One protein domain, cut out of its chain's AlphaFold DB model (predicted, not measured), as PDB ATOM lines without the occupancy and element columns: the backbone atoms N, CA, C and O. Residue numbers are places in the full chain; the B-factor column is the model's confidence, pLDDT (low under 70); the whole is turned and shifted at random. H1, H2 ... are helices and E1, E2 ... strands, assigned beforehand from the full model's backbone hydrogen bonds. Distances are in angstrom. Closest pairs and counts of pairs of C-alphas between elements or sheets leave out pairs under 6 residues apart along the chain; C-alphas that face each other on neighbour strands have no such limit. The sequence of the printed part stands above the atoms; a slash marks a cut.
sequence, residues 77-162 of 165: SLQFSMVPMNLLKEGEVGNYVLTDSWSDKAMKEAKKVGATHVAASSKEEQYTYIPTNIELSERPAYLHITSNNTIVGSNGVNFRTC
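What this domain is: This is residues 77 to 162 of the 165 residues of the protein "Phosphoserine transaminase" of Anoxybacillus sp. BCO1 (UniProt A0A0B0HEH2). A small sheet of three parallel strands has two helices over one face, H2 over E1 and H1 over E3, so that helices and sheet make two layers. A long link, residues 122 to 139, runs out from the end of E2 and folds back to the start of E3, and a stretch with no named element, residues 145 to 162, follows E3. The printed part has 86 residues, in the order H1, E1, H2, E2, E3 along the chain; the sheet's order is E2, E1, E3, and the class is mixed, helices and strands, with under half of the residues in named elements. It is compact, with a radius of gyration of the C-alphas of 12.2 A and spans of 35 by 26 by 25 A.

Where its parts are: Start in the sheet at C-alpha 93, (63.158, 138.745, 101.285); from there E1, residues 93 to 98, runs 15.3 A. Next to it find E2, residues 116 to 121, 13.6 A long, and E3, residues 140 to 144, which ends at C-alpha 144, (56.338, 133.027, 94.670). H1, residues 77 to 87, begins at C-alpha 77, (60.975, 134.683, 81.893), and measures 16.4 A; H2, residues 101 to 110, measures 14.5 A.

How they stand to each other: E1 is the inner strand, and E2 and E3 are the edge strands. Between the parallel E2 and E1, at 25 degrees, look for N 96 and O 117, 2.9 A apart, within hydrogen-bond range. Between the parallel E1 and E3, at 23 degrees, N 144 and O 95 are within range at 2.8 A. E2 and E3 are only just apart, their closest C-alphas being 8.1 A from each other. H2 is on the sheet at a height of 8.6 A, over E1 and along the strands, at 6 degrees to E1 on the local plane; its closest C-alphas to E1 are Asp 104 and Leu 98, 6.2 A. E1, H2 and E2 form a strand-helix-strand unit, two parallel neighbour strands with a helix between them in the chain, with a right-handed crossover. H1 is on the same face at a height of 10.4 A, over E3 and only just not over E1, where 2 of its C-alphas fall. H1 and H2 touch, the C-alphas of Phe 80 and Ala 106 being the closest at 4.7 A, and run the same way at a steep tilt of 43 degrees. Every O i to N i+4 pair is within hydrogen-bond range in H2, and 5 of 7 in H1.

The domain as a whole: The two C-alphas farthest apart, those of Glu 90 and Gly 153, are 35.9 A from each other. The printed part has no cut; the link from E2 to E3 is long, with 18 residues, and the other three are tight. Past E3, residues 148 to 149 pair briefly, antiparallel, with residues 154 to 155. The mean pLDDT of the printed part is 91.0, and residues 155 to 162 are under 70.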
ATOM      1  N   SER A  77      59.554 134.575  81.553       97.19
ATOM      2  CA  SER A  77      60.975 134.683  81.893       97.19
ATOM      3  C   SER A  77      61.401 136.111  82.235       97.19
ATOM      4  O   SER A  77      62.208 136.283  83.140       97.19
ATOM      5  N   LEU A  78      60.864 137.135  81.557       98.19
ATOM      6  CA  LEU A  78      61.149 138.527  81.920       98.19
ATOM      7  C   LEU A  78      60.517 138.890  83.271       98.19
ATOM      8  O   LEU A  78      61.111 139.621  84.063       98.19
ATOM      9  N   GLN A  79      59.334 138.345  83.563       98.38
ATOM     10  CA  GLN A  79      58.631 138.609  84.820       98.38
ATOM     11  C   GLN A  79      59.373 138.046  86.038       98.38
ATOM     12  O   GLN A  79      59.318 138.650  87.106       98.38
ATOM     13  N   PHE A  80      60.158 136.976  85.877       98.38
ATOM     14  CA  PHE A  80      61.043 136.470  86.933       98.38
ATOM     15  C   PHE A  80      62.041 137.516  87.450       98.38
ATOM     16  O   PHE A  80      62.392 137.480  88.627       98.38
ATOM     17  N   SER A  81      62.467 138.459  86.604       97.88
ATOM     18  CA  SER A  81      63.304 139.596  87.009       97.88
ATOM     19  C   SER A  81      62.466 140.835  87.348       97.88
ATOM     20  O   SER A  81      62.784 141.552  88.292       97.88
ATOM     21  N   MET A  82      61.385 141.095  86.605       98.50
ATOM     22  CA  MET A  82      60.577 142.308  86.779       98.50
ATOM     23  C   MET A  82      59.834 142.339  88.122       98.50
ATOM     24  O   MET A  82      59.766 143.395  88.746       98.50
ATOM     25  N   VAL A  83      59.329 141.198  88.602       98.38
ATOM     26  CA  VAL A  83      58.654 141.097  89.908       98.38
ATOM     27  C   VAL A  83      59.572 141.530  91.062       98.38
ATOM     28  O   VAL A  83      59.215 142.484  91.754       98.38
ATOM     29  N   PRO A  84      60.762 140.929  91.276       98.19
ATOM     30  CA  PRO A  84      61.656 141.371  92.343       98.19
ATOM     31  C   PRO A  84      62.134 142.814  92.154       98.19
ATOM     32  O   PRO A  84      62.228 143.533  93.137       98.19
ATOM     33  N   MET A  85      62.366 143.288  90.923       98.25
ATOM     34  CA  MET A  85      62.764 144.689  90.693       98.25
ATOM     35  C   MET A  85      61.718 145.715  91.156       98.25
ATOM     36  O   MET A  85      62.081 146.850  91.447       98.25
ATOM     37  N   ASN A  86      60.437 145.338  91.211       98.25
ATOM     38  CA  ASN A  86      59.360 146.225  91.658       98.25
ATOM     39  C   ASN A  86      58.965 145.994  93.123       98.25
ATOM     40  O   ASN A  86      58.592 146.944  93.809       98.25
ATOM     41  N   LEU A  87      59.004 144.743  93.594       97.75
ATOM     42  CA  LEU A  87      58.445 144.364  94.894       97.75
ATOM     43  C   LEU A  87      59.492 144.094  95.978       97.75
ATOM     44  O   LEU A  87      59.161 144.218  97.151       97.75
ATOM     45  N   LEU A  88      60.726 143.715  95.628       97.56
ATOM     46  CA  LEU A  88      61.749 143.340  96.608       97.56
ATOM     47  C   LEU A  88      62.524 144.574  97.075       97.56
ATOM     48  O   LEU A  88      63.459 145.017  96.404       97.56
ATOM     49  N   LYS A  89      62.140 145.134  98.225       96.44
ATOM     50  CA  LYS A  89      62.813 146.306  98.801       96.44
ATOM     51  C   LYS A  89      63.988 145.900  99.688       96.44
ATOM     52  O   LYS A  89      64.132 144.750 100.101       96.44
ATOM     53  N   GLU A  90      64.837 146.873 100.004       95.56
ATOM     54  CA  GLU A  90      65.982 146.664 100.887       95.56
ATOM     55  C   GLU A  90      65.550 146.142 102.272       95.56
ATOM     56  O   GLU A  90      64.641 146.671 102.917       95.56
ATOM     57  N   GLY A  91      66.210 145.074 102.728       95.12
ATOM     58  CA  GLY A  91      65.911 144.407 103.998       95.12
ATOM     59  C   GLY A  91      64.684 143.487 103.984       95.12
ATOM     60  O   GLY A  91      64.371 142.910 105.026       95.12
ATOM     61  N   GLU A  92      64.001 143.337 102.848       97.75
ATOM     62  CA  GLU A  92      62.958 142.329 102.643       97.75
ATOM     63  C   GLU A  92      63.506 141.116 101.876       97.75
ATOM     64  O   GLU A  92      64.602 141.145 101.310       97.75
ATOM     65  N   VAL A  93      62.742 140.022 101.871       98.44
ATOM     66  CA  VAL A  93      63.158 138.745 101.285       98.44
ATOM     67  C   VAL A  93      62.087 138.207 100.338       98.44
ATOM     68  O   VAL A  93      60.915 138.072 100.699       98.44
ATOM     69  N   GLY A  94      62.493 137.854  99.116       98.31
ATOM     70  CA  GLY A  94      61.640 137.146  98.164       98.31
ATOM     71  C   GLY A  94      61.566 135.665  98.528       98.31
ATOM     72  O   GLY A  94      62.581 134.966  98.486       98.31
ATOM     73  N   ASN A  95      60.385 135.171  98.891       98.44
ATOM     74  CA  ASN A  95      60.198 133.783  99.311       98.44
ATOM     75  C   ASN A  95      59.742 132.935  98.122       98.44
ATOM     76  O   ASN A  95      58.903 133.370  97.337       98.44
ATOM     77  N   TYR A  96      60.276 131.723  97.983       97.81
ATOM     78  CA  TYR A  96      59.999 130.839  96.848       97.81
ATOM     79  C   TYR A  96      59.652 129.427  97.313       97.81
ATOM     80  O   TYR A  96      60.358 128.855  98.144       97.81
ATOM     81  N   VAL A  97      58.608 128.843  96.722       96.44
ATOM     82  CA  VAL A  97      58.335 127.402  96.807       96.44
ATOM     83  C   VAL A  97      58.874 126.726  95.549       96.44
ATOM     84  O   VAL A  97      58.441 127.032  94.438       96.44
ATOM     85  N   LEU A  98      59.843 125.828  95.721       95.88
ATOM     86  CA  LEU A  98      60.549 125.169  94.624       95.88
ATOM     87  C   LEU A  98      59.933 123.800  94.325       95.88
ATOM     88  O   LEU A  98      60.250 122.809  94.988       95.88
ATOM     89  N   THR A  99      59.066 123.759  93.317       94.06
ATOM     90  CA  THR A  99      58.335 122.556  92.882       94.06
ATOM     91  C   THR A  99      58.647 122.132  91.456       94.06
ATOM     92  O   THR A  99      58.069 121.157  90.989       94.06
ATOM     93  N   ASP A 100      59.515 122.855  90.745       92.56
ATOM     94  CA  ASP A 100      59.937 122.523  89.386       92.56
ATOM     95  C   ASP A 100      61.137 123.353  88.893       92.56
ATOM     96  O   ASP A 100      61.696 124.202  89.584       92.56
ATOM     97  N   SER A 101      61.514 123.151  87.627       93.62
ATOM     98  CA  SER A 101      62.563 123.953  86.991       93.62
ATOM     99  C   SER A 101      62.178 125.424  86.746       93.62
ATOM    100  O   SER A 101      63.066 126.255  86.548       93.62
ATOM    101  N   TRP A 102      60.884 125.770  86.700       95.25
ATOM    102  CA  TRP A 102      60.445 127.153  86.480       95.25
ATOM    103  C   TRP A 102      60.585 127.986  87.753       95.25
ATOM    104  O   TRP A 102      61.087 129.104  87.686       95.25
ATOM    105  N   SER A 103      60.249 127.416  88.908       95.31
ATOM    106  CA  SER A 103      60.474 128.011  90.230       95.31
ATOM    107  C   SER A 103      61.968 128.191  90.524       95.31
ATOM    108  O   SER A 103      62.367 129.258  90.995       95.31
ATOM    109  N   ASP A 104      62.817 127.233  90.126       96.38
ATOM    110  CA  ASP A 104      64.281 127.395  90.149       96.38
ATOM    111  C   ASP A 104      64.746 128.617  89.338       96.38
ATOM    112  O   ASP A 104      65.560 129.420  89.803       96.38
ATOM    113  N   LYS A 105      64.238 128.767  88.106       97.88
ATOM    114  CA  LYS A 105      64.582 129.897  87.224       97.88
ATOM    115  C   LYS A 105      64.091 131.223  87.800       97.88
ATOM    116  O   LYS A 105      64.842 132.194  87.765       97.88
ATOM    117  N   ALA A 106      62.883 131.253  88.361       98.31
ATOM    118  CA  ALA A 106      62.321 132.439  88.992       98.31
ATOM    119  C   ALA A 106      63.186 132.921  90.167       98.31
ATOM    120  O   ALA A 106      63.594 134.082  90.209       98.31
ATOM    121  N   MET A 107      63.552 132.010  91.076       98.38
ATOM    122  CA  MET A 107      64.420 132.335  92.209       98.38
ATOM    123  C   MET A 107      65.824 132.761  91.748       98.38
ATOM    124  O   MET A 107      66.415 133.675  92.323       98.38
ATOM    125  N   LYS A 108      66.371 132.126  90.699       98.56
ATOM    126  CA  LYS A 108      67.686 132.483  90.139       98.56
ATOM    127  C   LYS A 108      67.741 133.933  89.657       98.56
ATOM    128  O   LYS A 108      68.765 134.583  89.856       98.56
ATOM    129  N   GLU A 109      66.682 134.434  89.027       98.56
ATOM    130  CA  GLU A 109      66.621 135.834  88.595       98.56
ATOM    131  C   GLU A 109      66.468 136.790  89.784       98.56
ATOM    132  O   GLU A 109      67.182 137.788  89.854       98.56
ATOM    133  N   ALA A 110      65.642 136.446  90.773       98.44
ATOM    134  CA  ALA A 110      65.459 137.266  91.972       98.44
ATOM    135  C   ALA A 110      66.721 137.408  92.831       98.44
ATOM    136  O   ALA A 110      66.973 138.485  93.370       98.44
ATOM    137  N   LYS A 111      67.574 136.374  92.880       98.31
ATOM    138  CA  LYS A 111      68.890 136.431  93.546       98.31
ATOM    139  C   LYS A 111      69.815 137.519  93.002       98.31
ATOM    140  O   LYS A 111      70.747 137.913  93.692       98.31
ATOM    141  N   LYS A 112      69.592 137.989  91.771       98.12
ATOM    142  CA  LYS A 112      70.364 139.097  91.186       98.12
ATOM    143  C   LYS A 112      69.899 140.464  91.691       98.12
ATOM    144  O   LYS A 112      70.631 141.432  91.531       98.12
ATOM    145  N   VAL A 113      68.687 140.539  92.245       97.94
ATOM    146  CA  VAL A 113      68.054 141.778  92.711       97.94
ATOM    147  C   VAL A 113      68.203 141.936  94.224       97.94
ATOM    148  O   VAL A 113      68.512 143.027  94.688       97.94
ATOM    149  N   GLY A 114      68.023 140.863  94.999       97.38
ATOM    150  CA  GLY A 114      68.101 140.938  96.456       97.38
ATOM    151  C   GLY A 114      68.056 139.582  97.160       97.38
ATOM    152  O   GLY A 114      68.256 138.527  96.553       97.38
ATOM    153  N   ALA A 115      67.806 139.618  98.472       98.19
ATOM    154  CA  ALA A 115      67.759 138.428  99.312       98.19
ATOM    155  C   ALA A 115      66.574 137.521  98.942       98.19
ATOM    156  O   ALA A 115      65.460 137.980  98.683       98.19
ATOM    157  N   THR A 116      66.810 136.208  98.945       98.44
ATOM    158  CA  THR A 116      65.788 135.199  98.635       98.44
ATOM    159  C   THR A 116      65.819 134.068  99.652       98.44
ATOM    160  O   THR A 116      66.884 133.732 100.170       98.44
ATOM    161  N   HIS A 117      64.661 133.463  99.903       98.31
ATOM    162  CA  HIS A 117      64.491 132.342 100.830       98.31
ATOM    163  C   HIS A 117      63.722 131.201 100.166       98.31
ATOM    164  O   HIS A 117      62.761 131.438  99.429       98.31
ATOM    165  N   VAL A 118      64.150 129.962 100.413       98.12
ATOM    166  CA  VAL A 118      63.405 128.768  99.992       98.12
ATOM    167  C   VAL A 118      62.409 128.451 101.094       98.12
ATOM    168  O   VAL A 118      62.780 127.880 102.112       98.12
ATOM    169  N   ALA A 119      61.152 128.826 100.884       97.25
ATOM    170  CA  ALA A 119      60.113 128.623 101.883       97.25
ATOM    171  C   ALA A 119      59.640 127.165 101.948       97.25
ATOM    172  O   ALA A 119      59.196 126.701 102.990       97.25
ATOM    173  N   ALA A 120      59.734 126.444 100.831       95.81
ATOM    174  CA  ALA A 120      59.494 125.008 100.752       95.81
ATOM    175  C   ALA A 120      60.112 124.445  99.466       95.81
ATOM    176  O   ALA A 120      60.250 125.165  98.472       95.81
ATOM    177  N   SER A 121      60.464 123.157  99.442       95.44
ATOM    178  CA  SER A 121      60.982 122.522  98.229       95.44
ATOM    179  C   SER A 121      60.708 121.024  98.174       95.44
ATOM    180  O   SER A 121      60.782 120.346  99.190       95.44
ATOM    181  N   SER A 122      60.457 120.510  96.970       94.06
ATOM    182  CA  SER A 122      60.490 119.072  96.657       94.06
ATOM    183  C   SER A 122      61.661 118.695  95.742       94.06
ATOM    184  O   SER A 122      61.664 117.633  95.122       94.06
ATOM    185  N   LYS A 123      62.675 119.564  95.642       93.81
ATOM    186  CA  LYS A 123      63.812 119.413  94.726       93.81
ATOM    187  C   LYS A 123      64.657 118.172  94.999       93.81
ATOM    188  O   LYS A 123      65.101 117.536  94.046       93.81
ATOM    189  N   GLU A 124      64.873 117.838  96.269       92.56
ATOM    190  CA  GLU A 124      65.661 116.662  96.675       92.56
ATOM    191  C   GLU A 124      65.026 115.358  96.181       92.56
ATOM    192  O   GLU A 124      65.726 114.463  95.722       92.56
ATOM    193  N   GLU A 125      63.695 115.321  96.131       91.56
ATOM    194  CA  GLU A 125      62.903 114.209  95.599       91.56
ATOM    195  C   GLU A 125      62.482 114.445  94.141       91.56
ATOM    196  O   GLU A 125      61.404 114.030  93.713       91.56
ATOM    197  N   GLN A 126      63.299 115.173  93.374       89.62
ATOM    198  CA  GLN A 126      63.106 115.407  91.937       89.62
ATOM    199  C   GLN A 126      61.721 115.966  91.560       89.62
ATOM    200  O   GLN A 126      61.196 115.671  90.488       89.62
ATOM    201  N   TYR A 127      61.135 116.796  92.428       91.19
ATOM    202  CA  TYR A 127      59.836 117.446  92.221       91.19
ATOM    203  C   TYR A 127      58.630 116.495  92.133       91.19
ATOM    204  O   TYR A 127      57.609 116.818  91.523       91.19
ATOM    205  N   THR A 128      58.724 115.326  92.767       87.25
ATOM    206  CA  THR A 128      57.679 114.284  92.734       87.25
ATOM    207  C   THR A 128      56.452 114.584  93.599       87.25
ATOM    208  O   THR A 128      55.426 113.918  93.458       87.25
ATOM    209  N   TYR A 129      56.514 115.597  94.465       86.88
ATOM    210  CA  TYR A 129      55.403 116.003  95.326       86.88
ATOM    211  C   TYR A 129      55.332 117.524  95.497       86.88
ATOM    212  O   TYR A 129      56.252 118.263  95.135       86.88
ATOM    213  N   ILE A 130      54.222 117.994  96.068       88.75
ATOM    214  CA  ILE A 130      54.026 119.395  96.445       88.75
ATOM    215  C   ILE A 130      54.229 119.528  97.954       88.75
ATOM    216  O   ILE A 130      53.502 118.877  98.709       88.75
ATOM    217  N   PRO A 131      55.205 120.328  98.416       89.62
ATOM    218  CA  PRO A 131      55.469 120.467  99.837       89.62
ATOM    219  C   PRO A 131      54.335 121.236 100.526       89.62
ATOM    220  O   PRO A 131      53.787 122.189  99.972       89.62
ATOM    221  N   THR A 132      53.982 120.809 101.738       86.19
ATOM    222  CA  THR A 132      52.883 121.385 102.531       86.19
ATOM    223  C   THR A 132      53.365 122.281 103.667       86.19
ATOM    224  O   THR A 132      52.651 123.205 104.044       86.19
ATOM    225  N   ASN A 133      54.566 122.034 104.199       89.56
ATOM    226  CA  ASN A 133      55.171 122.890 105.215       89.56
ATOM    227  C   ASN A 133      55.906 124.052 104.530       89.56
ATOM    228  O   ASN A 133      56.919 123.825 103.870       89.56
ATOM    229  N   ILE A 134      55.359 125.265 104.645       93.12
ATOM    230  CA  ILE A 134      55.921 126.494 104.072       93.12
ATOM    231  C   ILE A 134      56.418 127.374 105.218       93.12
ATOM    232  O   ILE A 134      55.620 127.881 106.004       93.12
ATOM    233  N   GLU A 135      57.728 127.590 105.276       95.50
ATOM    234  CA  GLU A 135      58.396 128.381 106.309       95.50
ATOM    235  C   GLU A 135      58.922 129.687 105.712       95.50
ATOM    236  O   GLU A 135      59.876 129.699 104.935       95.50
ATOM    237  N   LEU A 136      58.278 130.804 106.045       96.25
ATOM    238  CA  LEU A 136      58.640 132.113 105.504       96.25
ATOM    239  C   LEU A 136      59.828 132.724 106.248       96.25
ATOM    240  O   LEU A 136      60.026 132.500 107.440       96.25
ATOM    241  N   SER A 137      60.575 133.573 105.548       96.44
ATOM    242  CA  SER A 137      61.546 134.483 106.160       96.44
ATOM    243  C   SER A 137      60.871 135.470 107.123       96.44
ATOM    244  O   SER A 137      59.712 135.815 106.912       96.44
ATOM    245  N   GLU A 138      61.625 136.056 108.057       95.19
ATOM    246  CA  GLU A 138      61.111 137.057 109.011       95.19
ATOM    247  C   GLU A 138      60.465 138.294 108.357       95.19
ATOM    248  O   GLU A 138      59.507 138.849 108.891       95.19
ATOM    249  N   ARG A 139      60.974 138.736 107.196       96.38
ATOM    250  CA  ARG A 139      60.485 139.921 106.466       96.38
ATOM    251  C   ARG A 139      60.158 139.588 105.004       96.38
ATOM    252  O   ARG A 139      60.933 139.943 104.112       96.38
ATOM    253  N   PRO A 140      59.049 138.879 104.732       96.88
ATOM    254  CA  PRO A 140      58.712 138.459 103.378       96.88
ATOM    255  C   PRO A 140      58.161 139.633 102.556       96.88
ATOM    256  O   PRO A 140      57.171 140.244 102.945       96.88
ATOM    257  N   ALA A 141      58.765 139.920 101.396       97.56
ATOM    258  CA  ALA A 141      58.204 140.866 100.419       97.56
ATOM    259  C   ALA A 141      57.021 140.244  99.657       97.56
ATOM    260  O   ALA A 141      56.007 140.886  99.398       97.56
ATOM    261  N   TYR A 142      57.176 138.975  99.274       97.50
ATOM    262  CA  TYR A 142      56.179 138.168  98.577       97.50
ATOM    263  C   TYR A 142      56.525 136.680  98.704       97.50
ATOM    264  O   TYR A 142      57.677 136.327  98.985       97.50
ATOM    265  N   LEU A 143      55.545 135.814  98.430       97.06
ATOM    266  CA  LEU A 143      55.743 134.384  98.195       97.06
ATOM    267  C   LEU A 143      55.460 134.054  96.727       97.06
ATOM    268  O   LEU A 143      54.362 134.278  96.227       97.06
ATOM    269  N   HIS A 144      56.447 133.488  96.045       96.75
ATOM    270  CA  HIS A 144      56.338 133.027  94.670       96.75
ATOM    271  C   HIS A 144      56.127 131.510  94.633       96.75
ATOM    272  O   HIS A 144      56.944 130.739  95.144       96.75
ATOM    273  N   ILE A 145      55.072 131.079  93.942       94.81
ATOM    274  CA  ILE A 145      54.766 129.669  93.679       94.81
ATOM    275  C   ILE A 145      54.556 129.445  92.178       94.81
ATOM    276  O   ILE A 145      54.124 130.352  91.464       94.81
ATOM    277  N   THR A 146      54.820 128.230  91.700       93.75
ATOM    278  CA  THR A 146      54.456 127.796  90.344       93.75
ATOM    279  C   THR A 146      53.230 126.897  90.441       93.75
ATOM    280  O   THR A 146      53.299 125.827  91.034       93.75
ATOM    281  N   SER A 147      52.091 127.311  89.881       89.88
ATOM    282  CA  SER A 147      50.824 126.577  90.049       89.88
ATOM    283  C   SER A 147      50.665 125.341  89.179       89.88
ATOM    284  O   SER A 147      49.831 124.493  89.472       89.88
ATOM    285  N   ASN A 148      51.426 125.232  88.094       88.56
ATOM    286  CA  ASN A 148      51.431 124.054  87.239       88.56
ATOM    287  C   ASN A 148      52.847 123.797  86.732       88.56
ATOM    288  O   ASN A 148      53.401 124.601  85.977       88.56
ATOM    289  N   ASN A 149      53.398 122.647  87.101       84.25
ATOM    290  CA  ASN A 149      54.773 122.288  86.810       84.25
ATOM    291  C   ASN A 149      54.839 121.542  85.469       84.25
ATOM    292  O   ASN A 149      54.766 120.314  85.413       84.25
ATOM    293  N   THR A 150      54.957 122.279  84.359       80.75
ATOM    294  CA  THR A 150      54.737 121.730  83.001       80.75
ATOM    295  C   THR A 150      55.694 120.613  82.582       80.75
ATOM    296  O   THR A 150      55.339 119.822  81.716       80.75
ATOM    297  N   ILE A 151      56.892 120.537  83.170       77.75
ATOM    298  CA  ILE A 151      57.902 119.529  82.808       77.75
ATOM    299  C   ILE A 151      57.681 118.210  83.553       77.75
ATOM    300  O   ILE A 151      57.856 117.146  82.971       77.75
ATOM    301  N   VAL A 152      57.300 118.282  84.829       79.81
ATOM    302  CA  VAL A 152      57.147 117.099  85.695       79.81
ATOM    303  C   VAL A 152      55.697 116.617  85.792       79.81
ATOM    304  O   VAL A 152      55.450 115.518  86.271       79.81
ATOM    305  N   GLY A 153      54.733 117.404  85.305       75.81
ATOM    306  CA  GLY A 153      53.329 116.999  85.199       75.81
ATOM    307  C   GLY A 153      52.552 117.024  86.517       75.81
ATOM    308  O   GLY A 153      51.462 116.461  86.580       75.81
ATOM    309  N   SER A 154      53.080 117.668  87.563       74.25
ATOM    310  CA  SER A 154      52.375 117.866  88.832       74.25
ATOM    311  C   SER A 154      51.609 119.196  88.852       74.25
ATOM    312  O   SER A 154      52.098 120.234  88.394       74.25
ATOM    313  N   ASN A 155      50.396 119.172  89.416       67.19
ATOM    314  CA  ASN A 155      49.700 120.397  89.810       67.19
ATOM    315  C   ASN A 155      50.491 121.019  90.960       67.19
ATOM    316  O   ASN A 155      50.760 120.331  91.938       67.19
ATOM    317  N   GLY A 156      50.894 122.279  90.825       61.50
ATOM    318  CA  GLY A 156      51.658 123.002  91.835       61.50
ATOM    319  C   GLY A 156      50.839 123.356  93.077       61.50
ATOM    320  O   GLY A 156      49.693 122.930  93.238       61.50
ATOM    321  N   VAL A 157      51.413 124.176  93.960       63.94
ATOM    322  CA  VAL A 157      50.687 124.699  95.130       63.94
ATOM    323  C   VAL A 157      49.473 125.511  94.655       63.94
ATOM    324  O   VAL A 157      49.588 126.380  93.788       63.94
ATOM    325  N   ASN A 158      48.297 125.232  95.220       62.94
ATOM    326  CA  ASN A 158      47.070 125.944  94.876       62.94
ATOM    327  C   ASN A 158      47.042 127.322  95.553       62.94
ATOM    328  O   ASN A 158      47.047 127.419  96.781       62.94
ATOM    329  N   PHE A 159      46.944 128.383  94.748       60.38
ATOM    330  CA  PHE A 159      46.835 129.761  95.232       60.38
ATOM    331  C   PHE A 159      45.661 129.972  96.206       60.38
ATOM    332  O   PHE A 159      45.786 130.763  97.127       60.38
ATOM    333  N   ARG A 160      44.541 129.241  96.063       50.62
ATOM    334  CA  ARG A 160      43.351 129.396  96.931       50.62
ATOM    335  C   ARG A 160      43.528 128.863  98.351       50.62
ATOM    336  O   ARG A 160      42.720 129.174  99.215       50.62
ATOM    337  N   THR A 161      44.521 128.011  98.572       51.53
ATOM    338  CA  THR A 161      44.805 127.402  99.880       51.53
ATOM    339  C   THR A 161      46.139 127.875 100.445       51.53
ATOM    340  O   THR A 161      46.585 127.365 101.467       51.53
ATOM    341  N   CYS A 162      46.807 128.808  99.763       51.94
ATOM    342  CA  CYS A 162      48.061 129.380 100.216       51.94
ATOM    343  C   CYS A 162      47.752 130.520 101.206       51.94
ATOM    344  O   CYS A 162      47.025 131.436 100.836       51.94
TER     345      CYS A 162